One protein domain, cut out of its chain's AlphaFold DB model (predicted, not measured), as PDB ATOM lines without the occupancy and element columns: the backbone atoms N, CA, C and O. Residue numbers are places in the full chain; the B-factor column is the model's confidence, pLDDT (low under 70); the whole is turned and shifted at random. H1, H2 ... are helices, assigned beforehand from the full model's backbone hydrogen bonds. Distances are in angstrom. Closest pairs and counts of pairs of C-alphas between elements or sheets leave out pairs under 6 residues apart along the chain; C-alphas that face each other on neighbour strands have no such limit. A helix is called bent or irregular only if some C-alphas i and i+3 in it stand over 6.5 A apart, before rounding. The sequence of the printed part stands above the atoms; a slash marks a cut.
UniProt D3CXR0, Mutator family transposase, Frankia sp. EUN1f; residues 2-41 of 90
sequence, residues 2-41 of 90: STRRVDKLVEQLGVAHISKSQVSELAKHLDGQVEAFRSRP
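Overview. This is residues 2 to 41 of the 90 residues of the protein "Mutator family transposase" of Frankia sp. EUN1f (UniProt D3CXR0). Three short helices make a bent, open chain: H1 and H2 meet as a corner where both begin, about perpendicular to each other, and H3 follows beyond the far end of H2 in an arm that sticks out with residues 25 to 41. The link of residues 13 to 19 folds back from the end of H1 to the start of H2, and the arm makes most of the length. The printed part has 40 residues with three named helices, in the order H1, H2, H3, and no named strand; its class is all helix. It is only just loose, close to extended, with a radius of gyration of the C-alphas of 13.4 A, and its C-alphas span 42 by 17 by 14 A.

Along the chain. Begin at Ser 2, the first printed residue, and step to C-alpha 3 at (274.017, 216.584, 264.581), where H1 begins. H1 holds residues 3 to 12 and is 14.5 A long from first to last C-alpha. Pass residues 13 to 19 and find C-alpha 20 at (276.929, 218.458, 260.383); from there H2 runs through residues 20 to 28, 12.7 A long. After residues 29 and 30 comes H3, residues 31 to 38, 10.3 A long, which ends with C-alpha 38 at (254.917, 207.698, 251.695). Residues 39 to 41 follow it.

Arrangement. Look first at H1 and H2, which touch, with 4 pairs of C-alphas within 8 A. Their closest C-alphas are those of Thr 3 and Lys 20, 5.4 A apart. Their lines stand at 84 degrees, about perpendicular, and their centres are 12.7 A apart. Going on to H3, you find that H2 and H3 meet only through their link. H1 and H3 are apart. In the backbones of H1, H2 and H3, every O i to N i+4 pair is within hydrogen-bond range.

Size, cuts and confidence. Measure the whole from C-alpha 16 to C-alpha 41: those of Ala 16 and Pro 41 are the two farthest apart, at 42.9 A. The first and last printed C-alphas, of Ser 2 and Pro 41, are 31.9 A apart. Residues 25 to 41 stand free; of these, 25 to 28 belong to H2 and 31 to 38 to H3. The link from H1 to H2, 7 residues, is short, and the link from H2 to H3, 2 residues, is tight. The printed part has no cut. The mean pLDDT of the printed part is 95.2, and no printed residue is under 70.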
ATOM      1  N   SER A   2     270.246 215.400 267.539       91.50
ATOM      2  CA  SER A   2     270.890 216.534 266.851       91.50
ATOM      3  C   SER A   2     272.236 216.123 266.248       91.50
ATOM      4  O   SER A   2     272.876 215.207 266.763       91.50
ATOM      5  N   THR A   3     272.709 216.835 265.223       94.06
ATOM      6  CA  THR A   3     274.017 216.584 264.581       94.06
ATOM      7  C   THR A   3     275.180 216.617 265.576       94.06
ATOM      8  O   THR A   3     276.038 215.749 265.540       94.06
ATOM      9  N   ARG A   4     275.148 217.525 266.560       93.44
ATOM     10  CA  ARG A   4     276.124 217.559 267.667       93.44
ATOM     11  C   ARG A   4     276.059 216.321 268.568       93.44
ATOM     12  O   ARG A   4     277.063 215.921 269.138       93.44
ATOM     13  N   ARG A   5     274.870 215.747 268.781       94.44
ATOM     14  CA  ARG A   5     274.734 214.527 269.592       94.44
ATOM     15  C   ARG A   5     275.206 213.294 268.816       94.44
ATOM     16  O   ARG A   5     275.702 212.372 269.445       94.44
ATOM     17  N   VAL A   6     275.055 213.292 267.490       95.94
ATOM     18  CA  VAL A   6     275.642 212.270 266.611       95.94
ATOM     19  C   VAL A   6     277.169 212.347 266.652       95.94
ATOM     20  O   VAL A   6     277.799 211.323 266.865       95.94
ATOM     21  N   ASP A   7     277.741 213.550 266.571       95.00
ATOM     22  CA  ASP A   7     279.189 213.788 266.694       95.00
ATOM     23  C   ASP A   7     279.783 213.205 267.985       95.00
ATOM     24  O   ASP A   7     280.677 212.366 267.955       95.00
ATOM     25  N   LYS A   8     279.153 213.492 269.127       94.69
ATOM     26  CA  LYS A   8     279.551 212.895 270.413       94.69
ATOM     27  C   LYS A   8     279.439 211.371 270.461       94.69
ATOM     28  O   LYS A   8     280.192 210.727 271.181       94.69
ATOM     29  N   LEU A   9     278.456 210.790 269.772       95.62
ATOM     30  CA  LEU A   9     278.276 209.338 269.760       95.62
ATOM     31  C   LEU A   9     279.381 208.662 268.945       95.62
ATOM     32  O   LEU A   9     279.890 207.630 269.365       95.62
ATOM     33  N   VAL A  10     279.762 209.231 267.799       94.81
ATOM     34  CA  VAL A  10     280.818 208.640 266.965       94.81
ATOM     35  C   VAL A  10     282.195 208.750 267.626       94.81
ATOM     36  O   VAL A  10     282.968 207.799 267.535       94.81
ATOM     37  N   GLU A  11     282.443 209.818 268.393       95.69
ATOM     38  CA  GLU A  11     283.615 209.944 269.276       95.69
ATOM     39  C   GLU A  11     283.708 208.782 270.271       95.69
ATOM     40  O   GLU A  11     284.754 208.147 270.399       95.69
ATOM     41  N   GLN A  12     282.594 208.436 270.928       96.50
ATOM     42  CA  GLN A  12     282.530 207.299 271.860       96.50
ATOM     43  C   GLN A  12     282.777 205.944 271.183       96.50
ATOM     44  O   GLN A  12     283.149 204.985 271.856       96.50
ATOM     45  N   LEU A  13     282.582 205.862 269.867       95.94
ATOM     46  CA  LEU A  13     282.824 204.672 269.051       95.94
ATOM     47  C   LEU A  13     284.220 204.672 268.397       95.94
ATOM     48  O   LEU A  13     284.510 203.793 267.589       95.94
ATOM     49  N   GLY A  14     285.091 205.630 268.743       95.44
ATOM     50  CA  GLY A  14     286.479 205.698 268.272       95.44
ATOM     51  C   GLY A  14     286.690 206.473 266.966       95.44
ATOM     52  O   GLY A  14     287.790 206.447 266.418       95.44
ATOM     53  N   VAL A  15     285.672 207.175 266.461       94.12
ATOM     54  CA  VAL A  15     285.790 208.063 265.293       94.12
ATOM     55  C   VAL A  15     285.951 209.500 265.773       94.12
ATOM     56  O   VAL A  15     285.070 210.014 266.446       94.12
ATOM     57  N   ALA A  16     287.049 210.161 265.392       92.62
ATOM     58  CA  ALA A  16     287.423 211.469 265.933       92.62
ATOM     59  C   ALA A  16     286.317 212.533 265.859       92.62
ATOM     60  O   ALA A  16     286.025 213.122 266.884       92.62
ATOM     61  N   HIS A  17     285.710 212.773 264.689       93.19
ATOM     62  CA  HIS A  17     284.597 213.720 264.522       93.19
ATOM     63  C   HIS A  17     283.766 213.385 263.277       93.19
ATOM     64  O   HIS A  17     284.268 212.783 262.321       93.19
ATOM     65  N   ILE A  18     282.519 213.857 263.240       95.75
ATOM     66  CA  ILE A  18     281.688 213.908 262.030       95.75
ATOM     67  C   ILE A  18     281.011 215.276 261.894       95.75
ATOM     68  O   ILE A  18     280.356 215.795 262.799       95.75
ATOM     69  N   SER A  19     281.142 215.886 260.718       95.00
ATOM     70  CA  SER A  19     280.563 217.206 260.469       95.00
ATOM     71  C   SER A  19     279.038 217.163 260.321       95.00
ATOM     72  O   SER A  19     278.440 216.165 259.918       95.00
ATOM     73  N   LYS A  20     278.383 218.304 260.575       94.06
ATOM     74  CA  LYS A  20     276.929 218.458 260.383       94.06
ATOM     75  C   LYS A  20     276.490 218.119 258.955       94.06
ATOM     76  O   LYS A  20     275.432 217.519 258.790       94.06
ATOM     77  N   SER A  21     277.278 218.511 257.951       95.25
ATOM     78  CA  SER A  21     276.999 218.213 256.545       95.25
ATOM     79  C   SER A  21     277.130 216.723 256.265       95.25
ATOM     80  O   SER A  21     276.217 216.167 255.677       95.25
ATOM     81  N   GLN A  22     278.169 216.044 256.763       95.25
ATOM     82  CA  GLN A  22     278.291 214.585 256.629       95.25
ATOM     83  C   GLN A  22     277.120 213.838 257.278       95.25
ATOM     84  O   GLN A  22     276.571 212.929 256.665       95.25
ATOM     85  N   VAL A  23     276.680 214.242 258.476       95.19
ATOM     86  CA  VAL A  23     275.469 213.670 259.096       95.19
ATOM     87  C   VAL A  23     274.240 213.907 258.215       95.19
ATOM     88  O   VAL A  23     273.412 213.013 258.060       95.19
ATOM     89  N   SER A  24     274.123 215.099 257.622       93.56
ATOM     90  CA  SER A  24     273.027 215.419 256.709       93.56
ATOM     91  C   SER A  24     273.071 214.585 255.429       93.56
ATOM     92  O   SER A  24     272.020 214.137 254.993       93.56
ATOM     93  N   GLU A  25     274.248 214.355 254.840       95.62
ATOM     94  CA  GLU A  25     274.406 213.496 253.660       95.62
ATOM     95  C   GLU A  25     274.038 212.045 253.975       95.62
ATOM     96  O   GLU A  25     273.286 211.429 253.229       95.62
ATOM     97  N   LEU A  26     274.479 211.511 255.119       93.81
ATOM     98  CA  LEU A  26     274.101 210.161 255.550       93.81
ATOM     99  C   LEU A  26     272.586 210.016 255.733       93.81
ATOM    100  O   LEU A  26     272.028 208.971 255.408       93.81
ATOM    101  N   ALA A  27     271.915 211.056 256.236       94.00
ATOM    102  CA  ALA A  27     270.466 211.044 256.402       94.00
ATOM    103  C   ALA A  27     269.718 210.969 255.060       94.00
ATOM    104  O   ALA A  27     268.675 210.322 255.006       94.00
ATOM    105  N   LYS A  28     270.264 211.539 253.972       96.31
ATOM    106  CA  LYS A  28     269.654 211.461 252.629       96.31
ATOM    107  C   LYS A  28     269.556 210.036 252.095       96.31
ATOM    108  O   LYS A  28     268.697 209.745 251.273       96.31
ATOM    109  N   HIS A  29     270.380 209.104 252.582       95.94
ATOM    110  CA  HIS A  29     270.236 207.689 252.217       95.94
ATOM    111  C   HIS A  29     268.889 207.090 252.661       95.94
ATOM    112  O   HIS A  29     268.491 206.043 252.152       95.94
ATOM    113  N   LEU A  30     268.171 207.746 253.579       96.69
ATOM    114  CA  LEU A  30     266.819 207.359 253.973       96.69
ATOM    115  C   LEU A  30     265.741 207.906 253.027       96.69
ATOM    116  O   LEU A  30     264.624 207.397 253.073       96.69
ATOM    117  N   ASP A  31     266.043 208.880 252.160       96.94
ATOM    118  CA  ASP A  31     265.039 209.567 251.329       96.94
ATOM    119  C   ASP A  31     264.264 208.581 250.447       96.94
ATOM    120  O   ASP A  31     263.041 208.655 250.362       96.94
ATOM    121  N   GLY A  32     264.948 207.584 249.873       97.81
ATOM    122  CA  GLY A  32     264.297 206.534 249.084       97.81
ATOM    123  C   GLY A  32     263.347 205.653 249.903       97.81
ATOM    124  O   GLY A  32     262.270 205.301 249.428       97.81
ATOM    125  N   GLN A  33     263.702 205.325 251.151       97.75
ATOM    126  CA  GLN A  33     262.826 204.554 252.045       97.75
ATOM    127  C   GLN A  33     261.630 205.389 252.510       97.75
ATOM    128  O   GLN A  33     260.516 204.878 252.605       97.75
ATOM    129  N   VAL A  34     261.857 206.676 252.786       97.56
ATOM    130  CA  VAL A  34     260.805 207.631 253.142       97.56
ATOM    131  C   VAL A  34     259.821 207.783 251.989       97.56
ATOM    132  O   VAL A  34     258.617 207.735 252.230       97.56
ATOM    133  N   GLU A  35     260.306 207.912 250.755       97.75
ATOM    134  CA  GLU A  35     259.445 208.002 249.578       97.75
ATOM    135  C   GLU A  35     258.638 206.719 249.387       97.75
ATOM    136  O   GLU A  35     257.413 206.780 249.342       97.75
ATOM    137  N   ALA A  36     259.290 205.552 249.415       97.69
ATOM    138  CA  ALA A  36     258.607 204.264 249.306       97.69
ATOM    139  C   ALA A  36     257.538 204.070 250.397       97.69
ATOM    140  O   ALA A  36     256.452 203.561 250.127       97.69
ATOM    141  N   PHE A  37     257.812 204.501 251.634       95.19
ATOM    142  CA  PHE A  37     256.822 204.486 252.706       95.19
ATOM    143  C   PHE A  37     255.662 205.443 252.415       95.19
ATOM    144  O   PHE A  37     254.509 205.067 252.613       95.19
ATOM    145  N   ARG A  38     255.937 206.672 251.969       95.38
ATOM    146  CA  ARG A  38     254.917 207.698 251.695       95.38
ATOM    147  C   ARG A  38     254.020 207.344 250.513       95.38
ATOM    148  O   ARG A  38     252.836 207.655 250.566       95.38
ATOM    149  N   SER A  39     254.566 206.700 249.486       96.19
ATOM    150  CA  SER A  39     253.852 206.324 248.264       96.19
ATOM    151  C   SER A  39     253.240 204.922 248.317       96.19
ATOM    152  O   SER A  39     252.679 204.466 247.321       96.19
ATOM    153  N   ARG A  40     253.386 204.197 249.436       94.94
ATOM    154  CA  ARG A  40     252.891 202.819 249.554       94.94
ATOM    155  C   ARG A  40     251.365 202.753 249.358       94.94
ATOM    156  O   ARG A  40     250.663 203.647 249.842       94.94
ATOM    157  N   PRO A  41     250.835 201.684 248.740       92.88
ATOM    158  CA  PRO A  41     249.397 201.448 248.695       92.88
ATOM    159  C   PRO A  41     248.792 201.348 250.101       92.88
ATOM    160  O   PRO A  41     249.400 200.804 251.026       92.88
TER     161      PRO A  41